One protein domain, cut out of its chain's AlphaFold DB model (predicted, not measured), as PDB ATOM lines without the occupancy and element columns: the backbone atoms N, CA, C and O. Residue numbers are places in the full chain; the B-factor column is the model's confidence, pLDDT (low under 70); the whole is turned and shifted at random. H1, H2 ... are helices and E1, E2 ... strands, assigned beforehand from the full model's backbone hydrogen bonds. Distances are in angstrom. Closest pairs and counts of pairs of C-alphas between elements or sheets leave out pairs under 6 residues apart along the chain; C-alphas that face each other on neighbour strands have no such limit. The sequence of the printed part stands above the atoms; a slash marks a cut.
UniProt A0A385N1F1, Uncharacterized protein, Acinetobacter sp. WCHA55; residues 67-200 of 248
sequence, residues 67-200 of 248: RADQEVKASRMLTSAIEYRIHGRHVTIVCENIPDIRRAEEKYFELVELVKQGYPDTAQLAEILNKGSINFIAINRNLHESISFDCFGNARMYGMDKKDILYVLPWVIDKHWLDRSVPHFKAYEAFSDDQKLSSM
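What this domain is: This is residues 67 to 200 of the 248 residues of an uncharacterized protein of Acinetobacter sp. WCHA55 (UniProt A0A385N1F1). A three-stranded parallel sheet, E2 E1 E5, is covered on one face by two long helices, H1 and H2, which cross each other; no named helix covers its other face. The small hairpin of E3 and E4 packs on E5 through E4, with H6 near it; the short helix H5 stands past the far ends of the strands, and H3 lies at one end of the long axis. The printed part has 134 residues with six named helices and five named strands, in the order H1 E1 H2 H3 E2 H4 E3 E4 E5 H5 H6; its class is mixed, helices and strands. It is compact, with a radius of gyration of the C-alphas of 14.8 A, and its C-alphas span 46 by 31 by 29 A.

How they stand to each other: In the largest sheet the inner strand is E1, residues 90 to 95. E2, residues 133 to 138, is one edge strand, parallel to E1 at 22 degrees, with N 93 and O 135 within hydrogen-bond range at 2.8 A. E5, residues 165 to 168, is the other edge strand, parallel to E1 at 11 degrees, with N 94 and O 167 at 2.8 A. H1, residues 67 to 86, and H2, residues 98 to 118, lie on the same face of this sheet, an arrangement of two layers, helices over one face. H1 has a height over the sheet of 9.7 A and lies over E1, along the strands at 8 degrees to E1 on the local plane. H2 has a height of 10.9 A and lies over E2 and E1, along the strands at 21 degrees to E2 on the local plane. The two helices touch, with residues 75 to 82 of H1 and 107 to 112 of H2; the closest C-alphas, of Leu 78 and Tyr 108, are 6.2 A apart, and the tilt is steep, 63 degrees, the same way. H3, residues 122 to 129, is not on the sheet; it touches residues 85 to 86 of H1, with the closest C-alphas, of Ile 86 and Ile 128, 5.0 A apart. E1, H2, H3 and E2 form a strand-helix-strand unit, two parallel neighbour strands joined through helices, with a right-handed crossover. H5, residues 170 to 176, only grazes the sheet with its residues 170 to 174; it touches residues 70 to 74 of H1, with the closest C-alphas, of Gln 70 and Pro 170, 6.2 A apart. H1, touching three helices, is the hub. H5 and H6, residues 182 to 189, form a helical hairpin and only just touch, with 3 pairs of C-alphas within 8 A, the closest being those of Pro 170 and Tyr 188 at 6.3 A. E3, residues 147 to 149, and E4, residues 155 to 157, form an antiparallel hairpin at 151 degrees, with N 148 and O 156 at 2.8 A. The closest C-alphas of E4 and E5, of Ala 155 and Leu 166, are 5.6 A apart. H4, residues 141 to 146, touches no helix. Every O i to N i+4 pair is within hydrogen-bond range in H1, H2, H3, H4 and H5; in H6 it is 2 of 4.

Where its parts are: From first to last C-alpha, E1 measures 16.4 A, E2 16.8 A and E5 10.2 A. H2 measures 30.4 A and H1 28.3 A; H1 begins at C-alpha 67, (30.382, 31.605, -1.349). H3 measures 10.5 A, H4 8.8 A, H5 10.2 A, and E3 and E4 7.0 A each. H6 measures 11.4 A and ends at C-alpha 189, (35.172, 18.974, 5.916).

The domain as a whole: The C-alphas farthest apart are those of Ala 123 and Asp 179, 47.0 A. The printed part has no cut and no long link; E4 to E5 is short, and the other links are tight. Mean pLDDT of the printed part is 80.8; residues 118 to 131 and 178 to 195 are under 70.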
ATOM      1  N   ARG A  67      31.254  32.135  -0.293       77.25
ATOM      2  CA  ARG A  67      30.382  31.605  -1.349       77.25
ATOM      3  C   ARG A  67      31.171  30.747  -2.329       77.25
ATOM      4  O   ARG A  67      30.737  29.646  -2.626       77.25
ATOM      5  N   ALA A  68      32.325  31.214  -2.803       79.12
ATOM      6  CA  ALA A  68      33.151  30.446  -3.733       79.12
ATOM      7  C   ALA A  68      33.586  29.091  -3.144       79.12
ATOM      8  O   ALA A  68      33.485  28.072  -3.823       79.12
ATOM      9  N   ASP A  69      33.999  29.064  -1.877       80.62
ATOM     10  CA  ASP A  69      34.343  27.831  -1.158       80.62
ATOM     11  C   ASP A  69      33.140  26.876  -1.034       80.62
ATOM     12  O   ASP A  69      33.235  25.690  -1.362       80.62
ATOM     13  N   GLN A  70      31.971  27.398  -0.654       80.50
ATOM     14  CA  GLN A  70      30.729  26.622  -0.592       80.50
ATOM     15  C   GLN A  70      30.318  26.056  -1.965       80.50
ATOM     16  O   GLN A  70      29.880  24.908  -2.040       80.50
ATOM     17  N   GLU A  71      30.496  26.809  -3.056       84.50
ATOM     18  CA  GLU A  71      30.221  26.339  -4.423       84.50
ATOM     19  C   GLU A  71      31.164  25.211  -4.863       84.50
ATOM     20  O   GLU A  71      30.732  24.260  -5.525       84.50
ATOM     21  N   VAL A  72      32.447  25.284  -4.493       84.81
ATOM     22  CA  VAL A  72      33.418  24.209  -4.760       84.81
ATOM     23  C   VAL A  72      33.000  22.938  -4.023       84.81
ATOM     24  O   VAL A  72      32.892  21.875  -4.637       84.81
ATOM     25  N   LYS A  73      32.669  23.047  -2.733       85.19
ATOM     26  CA  LYS A  73      32.202  21.914  -1.919       85.19
ATOM     27  C   LYS A  73      30.904  21.317  -2.448       85.19
ATOM     28  O   LYS A  73      30.789  20.098  -2.550       85.19
ATOM     29  N   ALA A  74      29.948  22.154  -2.843       88.12
ATOM     30  CA  ALA A  74      28.713  21.698  -3.470       88.12
ATOM     31  C   ALA A  74      28.997  20.954  -4.784       88.12
ATOM     32  O   ALA A  74      28.437  19.885  -5.017       88.12
ATOM     33  N   SER A  75      29.921  21.453  -5.610       89.88
ATOM     34  CA  SER A  75      30.318  20.793  -6.863       89.88
ATOM     35  C   SER A  75      30.967  19.424  -6.618       89.88
ATOM     36  O   SER A  75      30.636  18.451  -7.299       89.88
ATOM     37  N   ARG A  76      31.836  19.318  -5.606       89.56
ATOM     38  CA  ARG A  76      32.451  18.058  -5.146       89.56
ATOM     39  C   ARG A  76      31.418  17.042  -4.682       89.56
ATOM     40  O   ARG A  76      31.435  15.888  -5.112       89.56
ATOM     41  N   MET A  77      30.493  17.489  -3.839       90.62
ATOM     42  CA  MET A  77      29.401  16.679  -3.312       90.62
ATOM     43  C   MET A  77      28.486  16.173  -4.433       90.62
ATOM     44  O   MET A  77      28.194  14.982  -4.499       90.62
ATOM     45  N   LEU A  78      28.086  17.049  -5.359       92.25
ATOM     46  CA  LEU A  78      27.256  16.687  -6.511       92.25
ATOM     47  C   LEU A  78      27.973  15.711  -7.449       92.25
ATOM     48  O   LEU A  78      27.360  14.761  -7.930       92.25
ATOM     49  N   THR A  79      29.275  15.887  -7.669       90.62
ATOM     50  CA  THR A  79      30.070  14.953  -8.481       90.62
ATOM     51  C   THR A  79      30.196  13.587  -7.805       90.62
ATOM     52  O   THR A  79      30.051  12.557  -8.460       90.62
ATOM     53  N   SER A  80      30.358  13.562  -6.481       89.69
ATOM     54  CA  SER A  80      30.331  12.322  -5.694       89.69
ATOM     55  C   SER A  80      28.953  11.648  -5.768       89.69
ATOM     56  O   SER A  80      28.853  10.435  -5.923       89.69
ATOM     57  N   ALA A  81      27.866  12.425  -5.727       90.38
ATOM     58  CA  ALA A  81      26.507  11.916  -5.904       90.38
ATOM     59  C   ALA A  81      26.298  11.287  -7.292       90.38
ATOM     60  O   ALA A  81      25.682  10.224  -7.396       90.38
ATOM     61  N   ILE A  82      26.851  11.901  -8.347       88.69
ATOM     62  CA  ILE A  82      26.892  11.312  -9.690       88.69
ATOM     63  C   ILE A  82      27.628   9.968  -9.639       88.69
ATOM     64  O   ILE A  82      27.107   8.985 -10.155       88.69
ATOM     65  N   GLU A  83      28.771   9.884  -8.955       87.75
ATOM     66  CA  GLU A  83      29.534   8.636  -8.807       87.75
ATOM     67  C   GLU A  83      28.692   7.520  -8.200       87.75
ATOM     68  O   GLU A  83      28.576   6.435  -8.764       87.75
ATOM     69  N   TYR A  84      28.054   7.782  -7.063       87.19
ATOM     70  CA  TYR A  84      27.225   6.786  -6.394       87.19
ATOM     71  C   TYR A  84      26.028   6.369  -7.246       87.19
ATOM     72  O   TYR A  84      25.690   5.183  -7.291       87.19
ATOM     73  N   ARG A  85      25.423   7.314  -7.973       86.88
ATOM     74  CA  ARG A  85      24.349   7.016  -8.923       86.88
ATOM     75  C   ARG A  85      24.824   6.080 -10.038       86.88
ATOM     76  O   ARG A  85      24.120   5.121 -10.346       86.88
ATOM     77  N   ILE A  86      26.009   6.322 -10.601       82.88
ATOM     78  CA  ILE A  86      26.636   5.473 -11.631       82.88
ATOM     79  C   ILE A  86      26.809   4.031 -11.123       82.88
ATOM     80  O   ILE A  86      26.579   3.072 -11.859       82.88
ATOM     81  N   HIS A  87      27.120   3.874  -9.835       83.06
ATOM     82  CA  HIS A  87      27.218   2.582  -9.150       83.06
ATOM     83  C   HIS A  87      25.858   1.982  -8.734       83.06
ATOM     84  O   HIS A  87      25.813   1.015  -7.973       83.06
ATOM     85  N   GLY A  88      24.739   2.538  -9.208       84.31
ATOM     86  CA  GLY A  88      23.393   2.022  -8.959       84.31
ATOM     87  C   GLY A  88      22.822   2.335  -7.577       84.31
ATOM     88  O   GLY A  88      21.920   1.640  -7.111       84.31
ATOM     89  N   ARG A  89      23.348   3.350  -6.883       87.62
ATOM     90  CA  ARG A  89      22.794   3.802  -5.599       87.62
ATOM     91  C   ARG A  89      21.692   4.838  -5.805       87.62
ATOM     92  O   ARG A  89      21.694   5.582  -6.787       87.62
ATOM     93  N   HIS A  90      20.781   4.914  -4.839       91.38
ATOM     94  CA  HIS A  90      19.863   6.039  -4.707       91.38
ATOM     95  C   HIS A  90      20.523   7.113  -3.845       91.38
ATOM     96  O   HIS A  90      21.008   6.830  -2.746       91.38
ATOM     97  N   VAL A  91      20.562   8.338  -4.357       92.31
ATOM     98  CA  VAL A  91      21.161   9.483  -3.676       92.31
ATOM     99  C   VAL A  91      20.101  10.555  -3.472       92.31
ATOM    100  O   VAL A  91      19.407  10.936  -4.411       92.31
ATOM    101  N   THR A  92      19.984  11.063  -2.253       94.56
ATOM    102  CA  THR A  92      19.103  12.184  -1.924       94.56
ATOM    103  C   THR A  92      19.946  13.377  -1.508       94.56
ATOM    104  O   THR A  92      20.818  13.256  -0.650       94.56
ATOM    105  N   ILE A  93      19.666  14.533  -2.099       94.56
ATOM    106  CA  ILE A  93      20.321  15.802  -1.805       94.56
ATOM    107  C   ILE A  93      19.316  16.729  -1.133       94.56
ATOM    108  O   ILE A  93      18.247  17.009  -1.674       94.56
ATOM    109  N   VAL A  94      19.669  17.193   0.061       94.31
ATOM    110  CA  VAL A  94      18.870  18.132   0.842       94.31
ATOM    111  C   VAL A  94      19.313  19.555   0.523       94.31
ATOM    112  O   VAL A  94      20.465  19.927   0.764       94.31
ATOM    113  N   CYS A  95      18.369  20.334   0.012       94.38
ATOM    114  CA  CYS A  95      18.503  21.741  -0.342       94.38
ATOM    115  C   CYS A  95      17.723  22.627   0.632       94.38
ATOM    116  O   CYS A  95      16.862  22.158   1.375       94.38
ATOM    117  N   GLU A  96      17.991  23.930   0.613       92.88
ATOM    118  CA  GLU A  96      17.320  24.868   1.514       92.88
ATOM    119  C   GLU A  96      15.839  25.062   1.152       92.88
ATOM    120  O   GLU A  96      14.964  25.122   2.012       92.88
ATOM    121  N   ASN A  97      15.550  25.212  -0.138       93.31
ATOM    122  CA  ASN A  97      14.234  25.589  -0.643       93.31
ATOM    123  C   ASN A  97      14.097  25.226  -2.134       93.31
ATOM    124  O   ASN A  97      15.023  24.707  -2.749       93.31
ATOM    125  N   ILE A  98      12.928  25.491  -2.728       92.88
ATOM    126  CA  ILE A  98      12.650  25.176  -4.142       92.88
ATOM    127  C   ILE A  98      13.599  25.906  -5.117       92.88
ATOM    128  O   ILE A  98      14.095  25.258  -6.037       92.88
ATOM    129  N   PRO A  99      13.886  27.215  -4.961       94.00
ATOM    130  CA  PRO A  99      14.921  27.874  -5.762       94.00
ATOM    131  C   PRO A  99      16.289  27.183  -5.685       94.00
ATOM    132  O   PRO A  99      16.947  27.013  -6.709       94.00
ATOM    133  N   ASP A 100      16.686  26.749  -4.491       92.12
ATOM    134  CA  ASP A 100      17.955  26.059  -4.260       92.12
ATOM    135  C   ASP A 100      17.988  24.664  -4.905       92.12
ATOM    136  O   ASP A 100      19.007  24.267  -5.465       92.12
ATOM    137  N   ILE A 101      16.852  23.953  -4.928       94.88
ATOM    138  CA  ILE A 101      16.701  22.716  -5.711       94.88
ATOM    139  C   ILE A 101      17.013  22.978  -7.183       94.88
ATOM    140  O   ILE A 101      17.869  22.302  -7.740       94.88
ATOM    141  N   ARG A 102      16.375  23.982  -7.799       94.31
ATOM    142  CA  ARG A 102      16.578  24.275  -9.230       94.31
ATOM    143  C   ARG A 102      18.036  24.590  -9.539       94.31
ATOM    144  O   ARG A 102      18.591  24.076 -10.503       94.31
ATOM    145  N   ARG A 103      18.674  25.388  -8.682       92.75
ATOM    146  CA  ARG A 103      20.096  25.716  -8.807       92.75
ATOM    147  C   ARG A 103      20.983  24.471  -8.706       92.75
ATOM    148  O   ARG A 103      21.914  24.311  -9.493       92.75
ATOM    149  N   ALA A 104      20.708  23.598  -7.739       92.50
ATOM    150  CA  ALA A 104      21.448  22.355  -7.561       92.50
ATOM    151  C   ALA A 104      21.237  21.388  -8.737       92.50
ATOM    152  O   ALA A 104      22.194  20.751  -9.172       92.50
ATOM    153  N   GLU A 105      20.023  21.316  -9.284       93.19
ATOM    154  CA  GLU A 105      19.689  20.533 -10.478       93.19
ATOM    155  C   GLU A 105      20.426  21.046 -11.718       93.19
ATOM    156  O   GLU A 105      21.074  20.264 -12.412       93.19
ATOM    157  N   GLU A 106      20.399  22.355 -11.981       93.44
ATOM    158  CA  GLU A 106      21.150  22.979 -13.079       93.44
ATOM    159  C   GLU A 106      22.645  22.662 -12.973       93.44
ATOM    160  O   GLU A 106      23.269  22.222 -13.945       93.44
ATOM    161  N   LYS A 107      23.214  22.812 -11.769       91.88
ATOM    162  CA  LYS A 107      24.619  22.487 -11.518       91.88
ATOM    163  C   LYS A 107      24.900  21.003 -11.720       91.88
ATOM    164  O   LYS A 107      25.907  20.640 -12.319       91.88
ATOM    165  N   TYR A 108      24.010  20.141 -11.247       92.25
ATOM    166  CA  TYR A 108      24.104  18.704 -11.449       92.25
ATOM    167  C   TYR A 108      24.139  18.341 -12.939       92.25
ATOM    168  O   TYR A 108      25.011  17.577 -13.346       92.25
ATOM    169  N   PHE A 109      23.259  18.913 -13.766       89.88
ATOM    170  CA  PHE A 109      23.270  18.657 -15.208       89.88
ATOM    171  C   PHE A 109      24.558  19.151 -15.872       89.88
ATOM    172  O   PHE A 109      25.127  18.426 -16.688       89.88
ATOM    173  N   GLU A 110      25.070  20.323 -15.483       90.69
ATOM    174  CA  GLU A 110      26.377  20.806 -15.950       90.69
ATOM    175  C   GLU A 110      27.497  19.799 -15.633       90.69
ATOM    176  O   GLU A 110      28.299  19.459 -16.504       90.69
ATOM    177  N   LEU A 111      27.543  19.302 -14.394       90.06
ATOM    178  CA  LEU A 111      28.556  18.342 -13.949       90.06
ATOM    179  C   LEU A 111      28.419  16.997 -14.663       90.06
ATOM    180  O   LEU A 111      29.429  16.406 -15.039       90.06
ATOM    181  N   VAL A 112      27.191  16.526 -14.899       87.50
ATOM    182  CA  VAL A 112      26.938  15.310 -15.681       87.50
ATOM    183  C   VAL A 112      27.531  15.446 -17.081       87.50
ATOM    184  O   VAL A 112      28.216  14.528 -17.521       87.50
ATOM    185  N   GLU A 113      27.336  16.571 -17.770       86.12
ATOM    186  CA  GLU A 113      27.924  16.780 -19.101       86.12
ATOM    187  C   GLU A 113      29.460  16.763 -19.075       86.12
ATOM    188  O   GLU A 113      30.085  16.178 -19.960       86.12
ATOM    189  N   LEU A 114      30.084  17.319 -18.033       85.62
ATOM    190  CA  LEU A 114      31.540  17.242 -17.860       85.62
ATOM    191  C   LEU A 114      32.021  15.812 -17.597       85.62
ATOM    192  O   LEU A 114      33.028  15.389 -18.164       85.62
ATOM    193  N   VAL A 115      31.291  15.043 -16.785       83.50
ATOM    194  CA  VAL A 115      31.585  13.619 -16.566       83.50
ATOM    195  C   VAL A 115      31.482  12.851 -17.886       83.50
ATOM    196  O   VAL A 115      32.385  12.085 -18.207       83.50
ATOM    197  N   LYS A 116      30.447  13.094 -18.699       78.50
ATOM    198  CA  LYS A 116      30.288  12.450 -20.017       78.50
ATOM    199  C   LYS A 116      31.465  12.718 -20.949       78.50
ATOM    200  O   LYS A 116      31.935  11.803 -21.614       78.50
ATOM    201  N   GLN A 117      31.963  13.952 -20.983       74.62
ATOM    202  CA  GLN A 117      33.132  14.308 -21.797       74.62
ATOM    203  C   GLN A 117      34.402  13.564 -21.355       74.62
ATOM    204  O   GLN A 117      35.270  13.296 -22.182       74.62
ATOM    205  N   GLY A 118      34.501  13.206 -20.070       69.25
ATOM    206  CA  GLY A 118      35.600  12.410 -19.521       69.25
ATOM    207  C   GLY A 118      35.490  10.895 -19.742       69.25
ATOM    208  O   GLY A 118      36.502  10.208 -19.623       69.25
ATOM    209  N   TYR A 119      34.304  10.368 -20.081       64.50
ATOM    210  CA  TYR A 119      34.030   8.935 -20.273       64.50
ATOM    211  C   TYR A 119      33.365   8.682 -21.645       64.50
ATOM    212  O   TYR A 119      32.139   8.674 -21.746       64.50
ATOM    213  N   PRO A 120      34.152   8.465 -22.717       55.62
ATOM    214  CA  PRO A 120      33.658   8.465 -24.100       55.62
ATOM    215  C   PRO A 120      32.895   7.202 -24.538       55.62
ATOM    216  O   PRO A 120      32.416   7.158 -25.671       55.62
ATOM    217  N   ASP A 121      32.764   6.178 -23.687       63.88
ATOM    218  CA  ASP A 121      32.032   4.958 -24.047       63.88
ATOM    219  C   ASP A 121      30.516   5.125 -23.814       63.88
ATOM    220  O   ASP A 121      29.979   4.956 -22.714       63.88
ATOM    221  N   THR A 122      29.817   5.518 -24.877       56.00
ATOM    222  CA  THR A 122      28.408   5.940 -24.873       56.00
ATOM    223  C   THR A 122      27.417   4.818 -24.552       56.00
ATOM    224  O   THR A 122      26.339   5.100 -24.021       56.00
ATOM    225  N   ALA A 123      27.772   3.553 -24.807       55.62
ATOM    226  CA  ALA A 123      26.924   2.398 -24.495       55.62
ATOM    227  C   ALA A 123      26.914   2.086 -22.989       55.62
ATOM    228  O   ALA A 123      25.846   1.880 -22.407       55.62
ATOM    229  N   GLN A 124      28.081   2.145 -22.338       58.34
ATOM    230  CA  GLN A 124      28.174   2.024 -20.882       58.34
ATOM    231  C   GLN A 124      27.496   3.206 -20.196       58.34
ATOM    232  O   GLN A 124      26.763   3.002 -19.236       58.34
ATOM    233  N   LEU A 125      27.663   4.426 -20.714       59.44
ATOM    234  CA  LEU A 125      27.086   5.642 -20.143       59.44
ATOM    235  C   LEU A 125      25.545   5.599 -20.049       59.44
ATOM    236  O   LEU A 125      24.982   5.987 -19.025       59.44
ATOM    237  N   ALA A 126      24.850   5.115 -21.084       60.69
ATOM    238  CA  ALA A 126      23.386   5.006 -21.073       60.69
ATOM    239  C   ALA A 126      22.881   3.965 -20.058       60.69
ATOM    240  O   ALA A 126      21.890   4.194 -19.362       60.69
ATOM    241  N   GLU A 127      23.586   2.840 -19.924       57.31
ATOM    242  CA  GLU A 127      23.288   1.812 -18.924       57.31
ATOM    243  C   GLU A 127      23.605   2.303 -17.500       57.31
ATOM    244  O   GLU A 127      22.847   2.068 -16.564       57.31
ATOM    245  N   ILE A 128      24.699   3.051 -17.349       57.16
ATOM    246  CA  ILE A 128      25.174   3.688 -16.117       57.16
ATOM    247  C   ILE A 128      24.179   4.739 -15.598       57.16
ATOM    248  O   ILE A 128      23.882   4.779 -14.405       57.16
ATOM    249  N   LEU A 129      23.615   5.566 -16.483       60.03
ATOM    250  CA  LEU A 129      22.637   6.588 -16.104       60.03
ATOM    251  C   LEU A 129      21.298   5.979 -15.649       60.03
ATOM    252  O   LEU A 129      20.569   6.620 -14.895       60.03
ATOM    253  N   ASN A 130      20.985   4.744 -16.045       65.50
ATOM    254  CA  ASN A 130      19.726   4.080 -15.696       65.50
ATOM    255  C   ASN A 130      19.800   3.200 -14.431       65.50
ATOM    256  O   ASN A 130      18.769   2.686 -14.001       65.50
ATOM    257  N   LYS A 131      20.980   3.017 -13.816       68.50
ATOM    258  CA  LYS A 131      21.164   2.106 -12.665       68.50
ATOM    259  C   LYS A 131      20.764   2.703 -11.313       68.50
ATOM    260  O   LYS A 131      20.361   1.956 -10.427       68.50
ATOM    261  N   GLY A 132      20.884   4.018 -11.136       75.50
ATOM    262  CA  GLY A 132      20.608   4.710  -9.871       75.50
ATOM    263  C   GLY A 132      19.744   5.958 -10.053       75.50
ATOM    264  O   GLY A 132      19.587   6.475 -11.163       75.50
ATOM    265  N   SER A 133      19.222   6.492  -8.948       88.19
ATOM    266  CA  SER A 133      18.437   7.734  -8.947       88.19
ATOM    267  C   SER A 133      19.104   8.811  -8.104       88.19
ATOM    268  O   SER A 133      19.749   8.513  -7.100       88.19
ATOM    269  N   ILE A 134      18.898  10.067  -8.489       91.19
ATOM    270  CA  ILE A 134      19.227  11.221  -7.660       91.19
ATOM    271  C   ILE A 134      17.955  12.031  -7.432       91.19
ATOM    272  O   ILE A 134      17.221  12.295  -8.381       91.19
ATOM    273  N   ASN A 135      17.682  12.379  -6.181       94.00
ATOM    274  CA  ASN A 135      16.510  13.149  -5.786       94.00
ATOM    275  C   ASN A 135      16.955  14.406  -5.044       94.00
ATOM    276  O   ASN A 135      17.825  14.332  -4.180       94.00
ATOM    277  N   PHE A 136      16.320  15.535  -5.336       95.25
ATOM    278  CA  PHE A 136      16.540  16.795  -4.632       95.25
ATOM    279  C   PHE A 136      15.306  17.116  -3.796       95.25
ATOM    280  O   PHE A 136      14.183  17.088  -4.301       95.25
ATOM    281  N   ILE A 137      15.495  17.393  -2.508       94.81
ATOM    282  CA  ILE A 137      14.400  17.691  -1.580       94.81
ATOM    283  C   ILE A 137      14.695  18.956  -0.789       94.81
ATOM    284  O   ILE A 137      15.833  19.211  -0.405       94.81
ATOM    285  N   ALA A 138      13.661  19.747  -0.520       94.06
ATOM    286  CA  ALA A 138      13.792  20.948   0.288       94.06
ATOM    287  C   ALA A 138      13.672  20.581   1.763       94.06
ATOM    288  O   ALA A 138      12.796  19.801   2.156       94.06
ATOM    289  N   ILE A 139      14.524  21.181   2.587       92.56
ATOM    290  CA  ILE A 139      14.420  21.042   4.025       92.56
ATOM    291  C   ILE A 139      13.118  21.662   4.534       92.56
ATOM    292  O   ILE A 139      12.687  22.741   4.129       92.56
ATOM    293  N   ASN A 140      12.474  20.951   5.449       90.12
ATOM    294  CA  ASN A 140      11.355  21.445   6.233       90.12
ATOM    295  C   ASN A 140      11.539  20.994   7.687       90.12
ATOM    296  O   ASN A 140      12.461  20.239   7.997       90.12
ATOM    297  N   ARG A 141      10.660  21.451   8.583       85.00
ATOM    298  CA  ARG A 141      10.762  21.143  10.015       85.00
ATOM    299  C   ARG A 141      10.804  19.635  10.299       85.00
ATOM    300  O   ARG A 141      11.654  19.190  11.059       85.00
ATOM    301  N   ASN A 142       9.945  18.856   9.648       86.19
ATOM    302  CA  ASN A 142       9.884  17.409   9.856       86.19
ATOM    303  C   ASN A 142      11.160  16.720   9.351       86.19
ATOM    304  O   ASN A 142      11.677  15.812   9.998       86.19
ATOM    305  N   LEU A 143      11.687  17.164   8.207       86.12
ATOM    306  CA  LEU A 143      12.920  16.626   7.642       86.12
ATOM    307  C   LEU A 143      14.126  16.962   8.522       86.12
ATOM    308  O   LEU A 143      14.971  16.102   8.741       86.12
ATOM    309  N   HIS A 144      14.183  18.184   9.057       86.50
ATOM    310  CA  HIS A 144      15.243  18.618   9.969       86.50
ATOM    311  C   HIS A 144      15.340  17.702  11.196       86.50
ATOM    312  O   HIS A 144      16.429  17.242  11.524       86.50
ATOM    313  N   GLU A 145      14.198  17.356  11.795       86.00
ATOM    314  CA  GLU A 145      14.110  16.440  12.943       86.00
ATOM    315  C   GLU A 145      14.390  14.968  12.570       86.00
ATOM    316  O   GLU A 145      14.719  14.158  13.437       86.00
ATOM    317  N   SER A 146      14.295  14.618  11.283       88.62
ATOM    318  CA  SER A 146      14.491  13.252  10.774       88.62
ATOM    319  C   SER A 146      15.920  12.961  10.301       88.62
ATOM    320  O   SER A 146      16.225  11.808   9.980       88.62
ATOM    321  N   ILE A 147      16.780  13.981  10.214       89.81
ATOM    322  CA  ILE A 147      18.174  13.851   9.783       89.81
ATOM    323  C   ILE A 147      19.087  13.763  11.006       89.81
ATOM    324  O   ILE A 147      18.995  14.546  11.948       89.81
ATOM    325  N   SER A 148      20.017  12.817  10.958       86.44
ATOM    326  CA  SER A 148      21.074  12.633  11.949       86.44
ATOM    327  C   SER A 148      22.435  12.558  11.265       86.44
ATOM    328  O   SER A 148      22.529  12.147  10.108       86.44
ATOM    329  N   PHE A 149      23.481  12.945  11.991       85.12
ATOM    330  CA  PHE A 149      24.867  12.865  11.539       85.12
ATOM    331  C   PHE A 149      25.646  11.940  12.469       85.12
ATOM    332  O   PHE A 149      25.534  12.045  13.694       85.12
ATOM    333  N   ASP A 150      26.426  11.026  11.898       80.56
ATOM    334  CA  ASP A 150      27.324  10.183  12.684       80.56
ATOM    335  C   ASP A 150      28.604  10.936  13.101       80.56
ATOM    336  O   ASP A 150      28.861  12.070  12.699       80.56
ATOM    337  N   CYS A 151      29.450  10.298  13.915       73.69
ATOM    338  CA  CYS A 151      30.703  10.889  14.401       73.69
ATOM    339  C   CYS A 151      31.779  11.127  13.318       73.69
ATOM    340  O   CYS A 151      32.835  11.705  13.622       73.69
ATOM    341  N   PHE A 152      31.520  10.694  12.083       73.44
ATOM    342  CA  PHE A 152      32.337  10.927  10.896       73.44
ATOM    343  C   PHE A 152      31.733  11.998   9.977       73.44
ATOM    344  O   PHE A 152      32.395  12.407   9.030       73.44
ATOM    345  N   GLY A 153      30.529  12.493  10.280       74.56
ATOM    346  CA  GLY A 153      29.829  13.493   9.483       74.56
ATOM    347  C   GLY A 153      28.948  12.916   8.373       74.56
ATOM    348  O   GLY A 153      28.443  13.676   7.554       74.56
ATOM    349  N   ASN A 154      28.722  11.600   8.323       81.94
ATOM    350  CA  ASN A 154      27.790  11.035   7.350       81.94
ATOM    351  C   ASN A 154      26.353  11.346   7.769       81.94
ATOM    352  O   ASN A 154      25.945  11.042   8.894       81.94
ATOM    353  N   ALA A 155      25.582  11.922   6.848       87.31
ATOM    354  CA  ALA A 155      24.178  12.226   7.067       87.31
ATOM    355  C   ALA A 155      23.305  10.985   6.821       87.31
ATOM    356  O   ALA A 155      23.544  10.198   5.904       87.31
ATOM    357  N   ARG A 156      22.253  10.828   7.624       88.19
ATOM    358  CA  ARG A 156      21.226   9.790   7.475       88.19
ATOM    359  C   ARG A 156      19.849  10.350   7.775       88.19
ATOM    360  O   ARG A 156      19.679  11.071   8.750       88.19
ATOM    361  N   MET A 157      18.863   9.934   6.986       90.75
ATOM    362  CA  MET A 157      17.450  10.236   7.209       90.75
ATOM    363  C   MET A 157      16.732   8.996   7.750       90.75
ATOM    364  O   MET A 157      16.977   7.881   7.279       90.75
ATOM    365  N   TYR A 158      15.840   9.174   8.725       86.81
ATOM    366  CA  TYR A 158      15.008   8.084   9.235       86.81
ATOM    367  C   TYR A 158      14.204   7.417   8.104       86.81
ATOM    368  O   TYR A 158      13.625   8.093   7.257       86.81
ATOM    369  N   GLY A 159      14.183   6.082   8.080       84.25
ATOM    370  CA  GLY A 159      13.491   5.302   7.047       84.25
ATOM    371  C   GLY A 159      14.253   5.117   5.726       84.25
ATOM    372  O   GLY A 159      13.759   4.408   4.856       84.25
ATOM    373  N   MET A 160      15.450   5.693   5.572       88.38
ATOM    374  CA  MET A 160      16.314   5.463   4.406       88.38
ATOM    375  C   MET A 160      16.999   4.084   4.477       88.38
ATOM    376  O   MET A 160      17.476   3.677   5.544       88.38
ATOM    377  N   ASP A 161      17.076   3.367   3.346       87.88
ATOM    378  CA  ASP A 161      17.795   2.088   3.263       87.88
ATOM    379  C   ASP A 161      19.282   2.307   3.600       87.88
ATOM    380  O   ASP A 161      19.874   3.348   3.321       87.88
ATOM    381  N   LYS A 162      19.931   1.309   4.208       84.94
ATOM    382  CA  LYS A 162      21.345   1.387   4.589       84.94
ATOM    383  C   LYS A 162      22.288   1.601   3.414       84.94
ATOM    384  O   LYS A 162      23.415   2.028   3.654       84.94
ATOM    385  N   LYS A 163      21.849   1.247   2.211       85.94
ATOM    386  CA  LYS A 163      22.617   1.355   0.976       85.94
ATOM    387  C   LYS A 163      22.476   2.713   0.278       85.94
ATOM    388  O   LYS A 163      23.259   2.983  -0.629       85.94
ATOM    389  N   ASP A 164      21.475   3.503   0.657       90.19
ATOM    390  CA  ASP A 164      21.182   4.790   0.036       90.19
ATOM    391  C   ASP A 164      22.038   5.886   0.674       90.19
ATOM    392  O   ASP A 164      22.478   5.776   1.822       90.19
ATOM    393  N   ILE A 165      22.293   6.939  -0.096       90.69
ATOM    394  CA  ILE A 165      23.188   8.027   0.294       90.69
ATOM    395  C   ILE A 165      22.370   9.295   0.519       90.69
ATOM    396  O   ILE A 165      21.549   9.673  -0.318       90.69
ATOM    397  N   LEU A 166      22.625   9.973   1.635       91.88
ATOM    398  CA  LEU A 166      22.086  11.296   1.917       91.88
ATOM    399  C   LEU A 166      23.220  12.314   1.924       91.88
ATOM    400  O   LEU A 166      24.189  12.172   2.669       91.88
ATOM    401  N   TYR A 167      23.043  13.375   1.152       91.94
ATOM    402  CA  TYR A 167      23.876  14.560   1.218       91.94
ATOM    403  C   TYR A 167      23.046  15.778   1.597       91.94
ATOM    404  O   TYR A 167      21.880  15.896   1.226       91.94
ATOM    405  N   VAL A 168      23.659  16.695   2.336       90.25
ATOM    406  CA  VAL A 168      23.063  17.972   2.726       90.25
ATOM    407  C   VAL A 168      23.984  19.062   2.202       90.25
ATOM    408  O   VAL A 168      25.188  19.008   2.450       90.25
ATOM    409  N   LEU A 169      23.437  20.019   1.450       88.88
ATOM    410  CA  LEU A 169      24.247  21.084   0.864       88.88
ATOM    411  C   LEU A 169      24.974  21.895   1.955       88.88
ATOM    412  O   LEU A 169      24.385  22.135   3.015       88.88
ATOM    413  N   PRO A 170      26.219  22.354   1.713       83.94
ATOM    414  CA  PRO A 170      27.048  22.981   2.746       83.94
ATOM    415  C   PRO A 170      26.365  24.148   3.471       83.94
ATOM    416  O   PRO A 170      26.326  24.175   4.695       83.94
ATOM    417  N   TRP A 171      25.729  25.066   2.738       84.44
ATOM    418  CA  TRP A 171      25.024  26.206   3.341       84.44
ATOM    419  C   TRP A 171      23.776  25.807   4.143       84.44
ATOM    420  O   TRP A 171      23.377  26.522   5.060       84.44
ATOM    421  N   VAL A 172      23.160  24.663   3.833       88.06
ATOM    422  CA  VAL A 172      22.022  24.137   4.601       88.06
ATOM    423  C   VAL A 172      22.518  23.589   5.939       88.06
ATOM    424  O   VAL A 172      21.901  23.860   6.968       88.06
ATOM    425  N   ILE A 173      23.660  22.889   5.943       82.44
ATOM    426  CA  ILE A 173      24.353  22.480   7.177       82.44
ATOM    427  C   ILE A 173      24.667  23.718   8.023       82.44
ATOM    428  O   ILE A 173      24.280  23.773   9.195       82.44
ATOM    429  N   ASP A 174      25.274  24.732   7.402       78.25
ATOM    430  CA  ASP A 174      25.686  25.965   8.073       78.25
ATOM    431  C   ASP A 174      24.506  26.699   8.726       78.25
ATOM    432  O   ASP A 174      24.595  27.194   9.849       78.25
ATOM    433  N   LYS A 175      23.361  26.741   8.045       82.81
ATOM    434  CA  LYS A 175      22.180  27.456   8.527       82.81
ATOM    435  C   LYS A 175      21.398  26.701   9.601       82.81
ATOM    436  O   LYS A 175      20.827  27.327  10.491       82.81
ATOM    437  N   HIS A 176      21.309  25.377   9.493       82.38
ATOM    438  CA  HIS A 176      20.360  24.587  10.281       82.38
ATOM    439  C   HIS A 176      21.003  23.730  11.381       82.38
ATOM    440  O   HIS A 176      20.284  23.281  12.279       82.38
ATOM    441  N   TRP A 177      22.320  23.495  11.331       78.31
ATOM    442  CA  TRP A 177      23.007  22.575  12.248       78.31
ATOM    443  C   TRP A 177      24.340  23.082  12.817       78.31
ATOM    444  O   TRP A 177      24.846  22.473  13.759       78.31
ATOM    445  N   LEU A 178      24.890  24.201  12.333       65.75
ATOM    446  CA  LEU A 178      26.217  24.679  12.759       65.75
ATOM    447  C   LEU A 178      26.303  25.110  14.238       65.75
ATOM    448  O   LEU A 178      27.392  25.148  14.801       65.75
ATOM    449  N   ASP A 179      25.165  25.352  14.896       59.69
ATOM    450  CA  ASP A 179      25.097  25.699  16.326       59.69
ATOM    451  C   ASP A 179      25.260  24.494  17.278       59.69
ATOM    452  O   ASP A 179      25.227  24.654  18.501       59.69
ATOM    453  N   ARG A 180      25.403  23.259  16.771       48.41
ATOM    454  CA  ARG A 180      25.360  22.046  17.605       48.41
ATOM    455  C   ARG A 180      26.507  21.088  17.285       48.41
ATOM    456  O   ARG A 180      26.444  20.398  16.292       48.41
ATOM    457  N   SER A 181      27.490  20.984  18.182       53.00
ATOM    458  CA  SER A 181      28.427  19.852  18.364       53.00
ATOM    459  C   SER A 181      29.284  19.336  17.174       53.00
ATOM    460  O   SER A 181      28.972  19.421  15.993       53.00
ATOM    461  N   VAL A 182      30.417  18.729  17.550       52.69
ATOM    462  CA  VAL A 182      31.534  18.222  16.719       52.69
ATOM    463  C   VAL A 182      31.171  17.347  15.488       52.69
ATOM    464  O   VAL A 182      31.917  17.412  14.511       52.69
ATOM    465  N   PRO A 183      30.085  16.539  15.451       57.66
ATOM    466  CA  PRO A 183      29.776  15.682  14.294       57.66
ATOM    467  C   PRO A 183      29.507  16.438  12.981       57.66
ATOM    468  O   PRO A 183      29.925  15.992  11.915       57.66
ATOM    469  N   HIS A 184      28.858  17.604  13.048       56.97
ATOM    470  CA  HIS A 184      28.416  18.352  11.862       56.97
ATOM    471  C   HIS A 184      29.575  19.049  11.139       56.97
ATOM    472  O   HIS A 184      29.563  19.177   9.917       56.97
ATOM    473  N   PHE A 185      30.620  19.423  11.882       55.16
ATOM    474  CA  PHE A 185      31.832  20.022  11.323       55.16
ATOM    475  C   PHE A 185      32.563  19.057  10.374       55.16
ATOM    476  O   PHE A 185      33.072  19.460   9.335       55.16
ATOM    477  N   LYS A 186      32.536  17.749  10.661       61.16
ATOM    478  CA  LYS A 186      33.166  16.736   9.798       61.16
ATOM    479  C   LYS A 186      32.400  16.480   8.500       61.16
ATOM    480  O   LYS A 186      33.023  16.195   7.482       61.16
ATOM    481  N   ALA A 187      31.072  16.627   8.519       60.22
ATOM    482  CA  ALA A 187      30.241  16.537   7.313       60.22
ATOM    483  C   ALA A 187      30.634  17.621   6.296       60.22
ATOM    484  O   ALA A 187      30.669  17.388   5.091       60.22
ATOM    485  N   TYR A 188      30.981  18.797   6.820       58.66
ATOM    486  CA  TYR A 188      31.440  19.951   6.063       58.66
ATOM    487  C   TYR A 188      32.876  19.782   5.527       58.66
ATOM    488  O   TYR A 188      33.172  20.131   4.381       58.66
ATOM    489  N   GLU A 189      33.776  19.193   6.318       64.88
ATOM    490  CA  GLU A 189      35.172  18.974   5.916       64.88
ATOM    491  C   GLU A 189      35.368  17.845   4.897       64.88
ATOM    492  O   GLU A 189      36.360  17.863   4.167       64.88
ATOM    493  N   ALA A 190      34.438  16.892   4.791       66.19
ATOM    494  CA  ALA A 190      34.567  15.741   3.891       66.19
ATOM    495  C   ALA A 190      34.812  16.130   2.419       66.19
ATOM    496  O   ALA A 190      35.518  15.423   1.707       66.19
ATOM    497  N   PHE A 191      34.287  17.279   1.984       67.75
ATOM    498  CA  PHE A 191      34.479  17.818   0.630       67.75
ATOM    499  C   PHE A 191      35.541  18.923   0.562       67.75
ATOM    500  O   PHE A 191      35.762  19.518  -0.489       67.75
ATOM    501  N   SER A 192      36.201  19.222   1.677       65.19
ATOM    502  CA  SER A 192      37.287  20.206   1.748       65.19
ATOM    503  C   SER A 192      38.663  19.562   1.549       65.19
ATOM    504  O   SER A 192      39.601  20.241   1.152       65.19
ATOM    505  N   ASP A 193      38.787  18.261   1.828       69.56
ATOM    506  CA  ASP A 193      40.058  17.537   1.812       69.56
ATOM    507  C   ASP A 193      40.336  16.903   0.444       69.56
ATOM    508  O   ASP A 193      39.773  15.863   0.093       69.56
ATOM    509  N   ASP A 194      41.246  17.521  -0.309       62.41
ATOM    510  CA  ASP A 194      41.666  17.063  -1.634       62.41
ATOM    511  C   ASP A 194      42.207  15.625  -1.627       62.41
ATOM    512  O   ASP A 194      42.105  14.938  -2.635       62.41
ATOM    513  N   GLN A 195      42.741  15.128  -0.505       63.84
ATOM    514  CA  GLN A 195      43.306  13.772  -0.435       63.84
ATOM    515  C   GLN A 195      42.240  12.671  -0.387       63.84
ATOM    516  O   GLN A 195      42.561  11.495  -0.565       63.84
ATOM    517  N   LYS A 196      40.979  13.031  -0.128       70.81
ATOM    518  CA  LYS A 196      39.855  12.091  -0.006       70.81
ATOM    519  C   LYS A 196      38.956  12.064  -1.239       70.81
ATOM    520  O   LYS A 196      37.997  11.293  -1.266       70.81
ATOM    521  N   LEU A 197      39.234  12.897  -2.241       77.00
ATOM    522  CA  LEU A 197      38.416  12.987  -3.444       77.00
ATOM    523  C   LEU A 197      38.691  11.804  -4.375       77.00
ATOM    524  O   LEU A 197      39.822  11.341  -4.529       77.00
ATOM    525  N   SER A 198      37.641  11.310  -5.030       82.25
ATOM    526  CA  SER A 198      37.796  10.274  -6.047       82.25
ATOM    527  C   SER A 198      38.483  10.830  -7.297       82.25
ATOM    528  O   SER A 198      38.495  12.038  -7.566       82.25
ATOM    529  N   SER A 199      39.032   9.934  -8.120       82.81
ATOM    530  CA  SER A 199      39.648  10.305  -9.400       82.81
ATOM    531  C   SER A 199      38.670  11.037 -10.323       82.81
ATOM    532  O   SER A 199      39.073  11.950 -11.048       82.81
ATOM    533  N   MET A 200      37.383  10.681 -10.266       83.00
ATOM    534  CA  MET A 200      36.337  11.341 -11.035       83.00
ATOM    535  C   MET A 200      36.093  12.768 -10.543       83.00
ATOM    536  O   MET A 200      36.057  13.684 -11.364       83.00
TER     537      MET A 200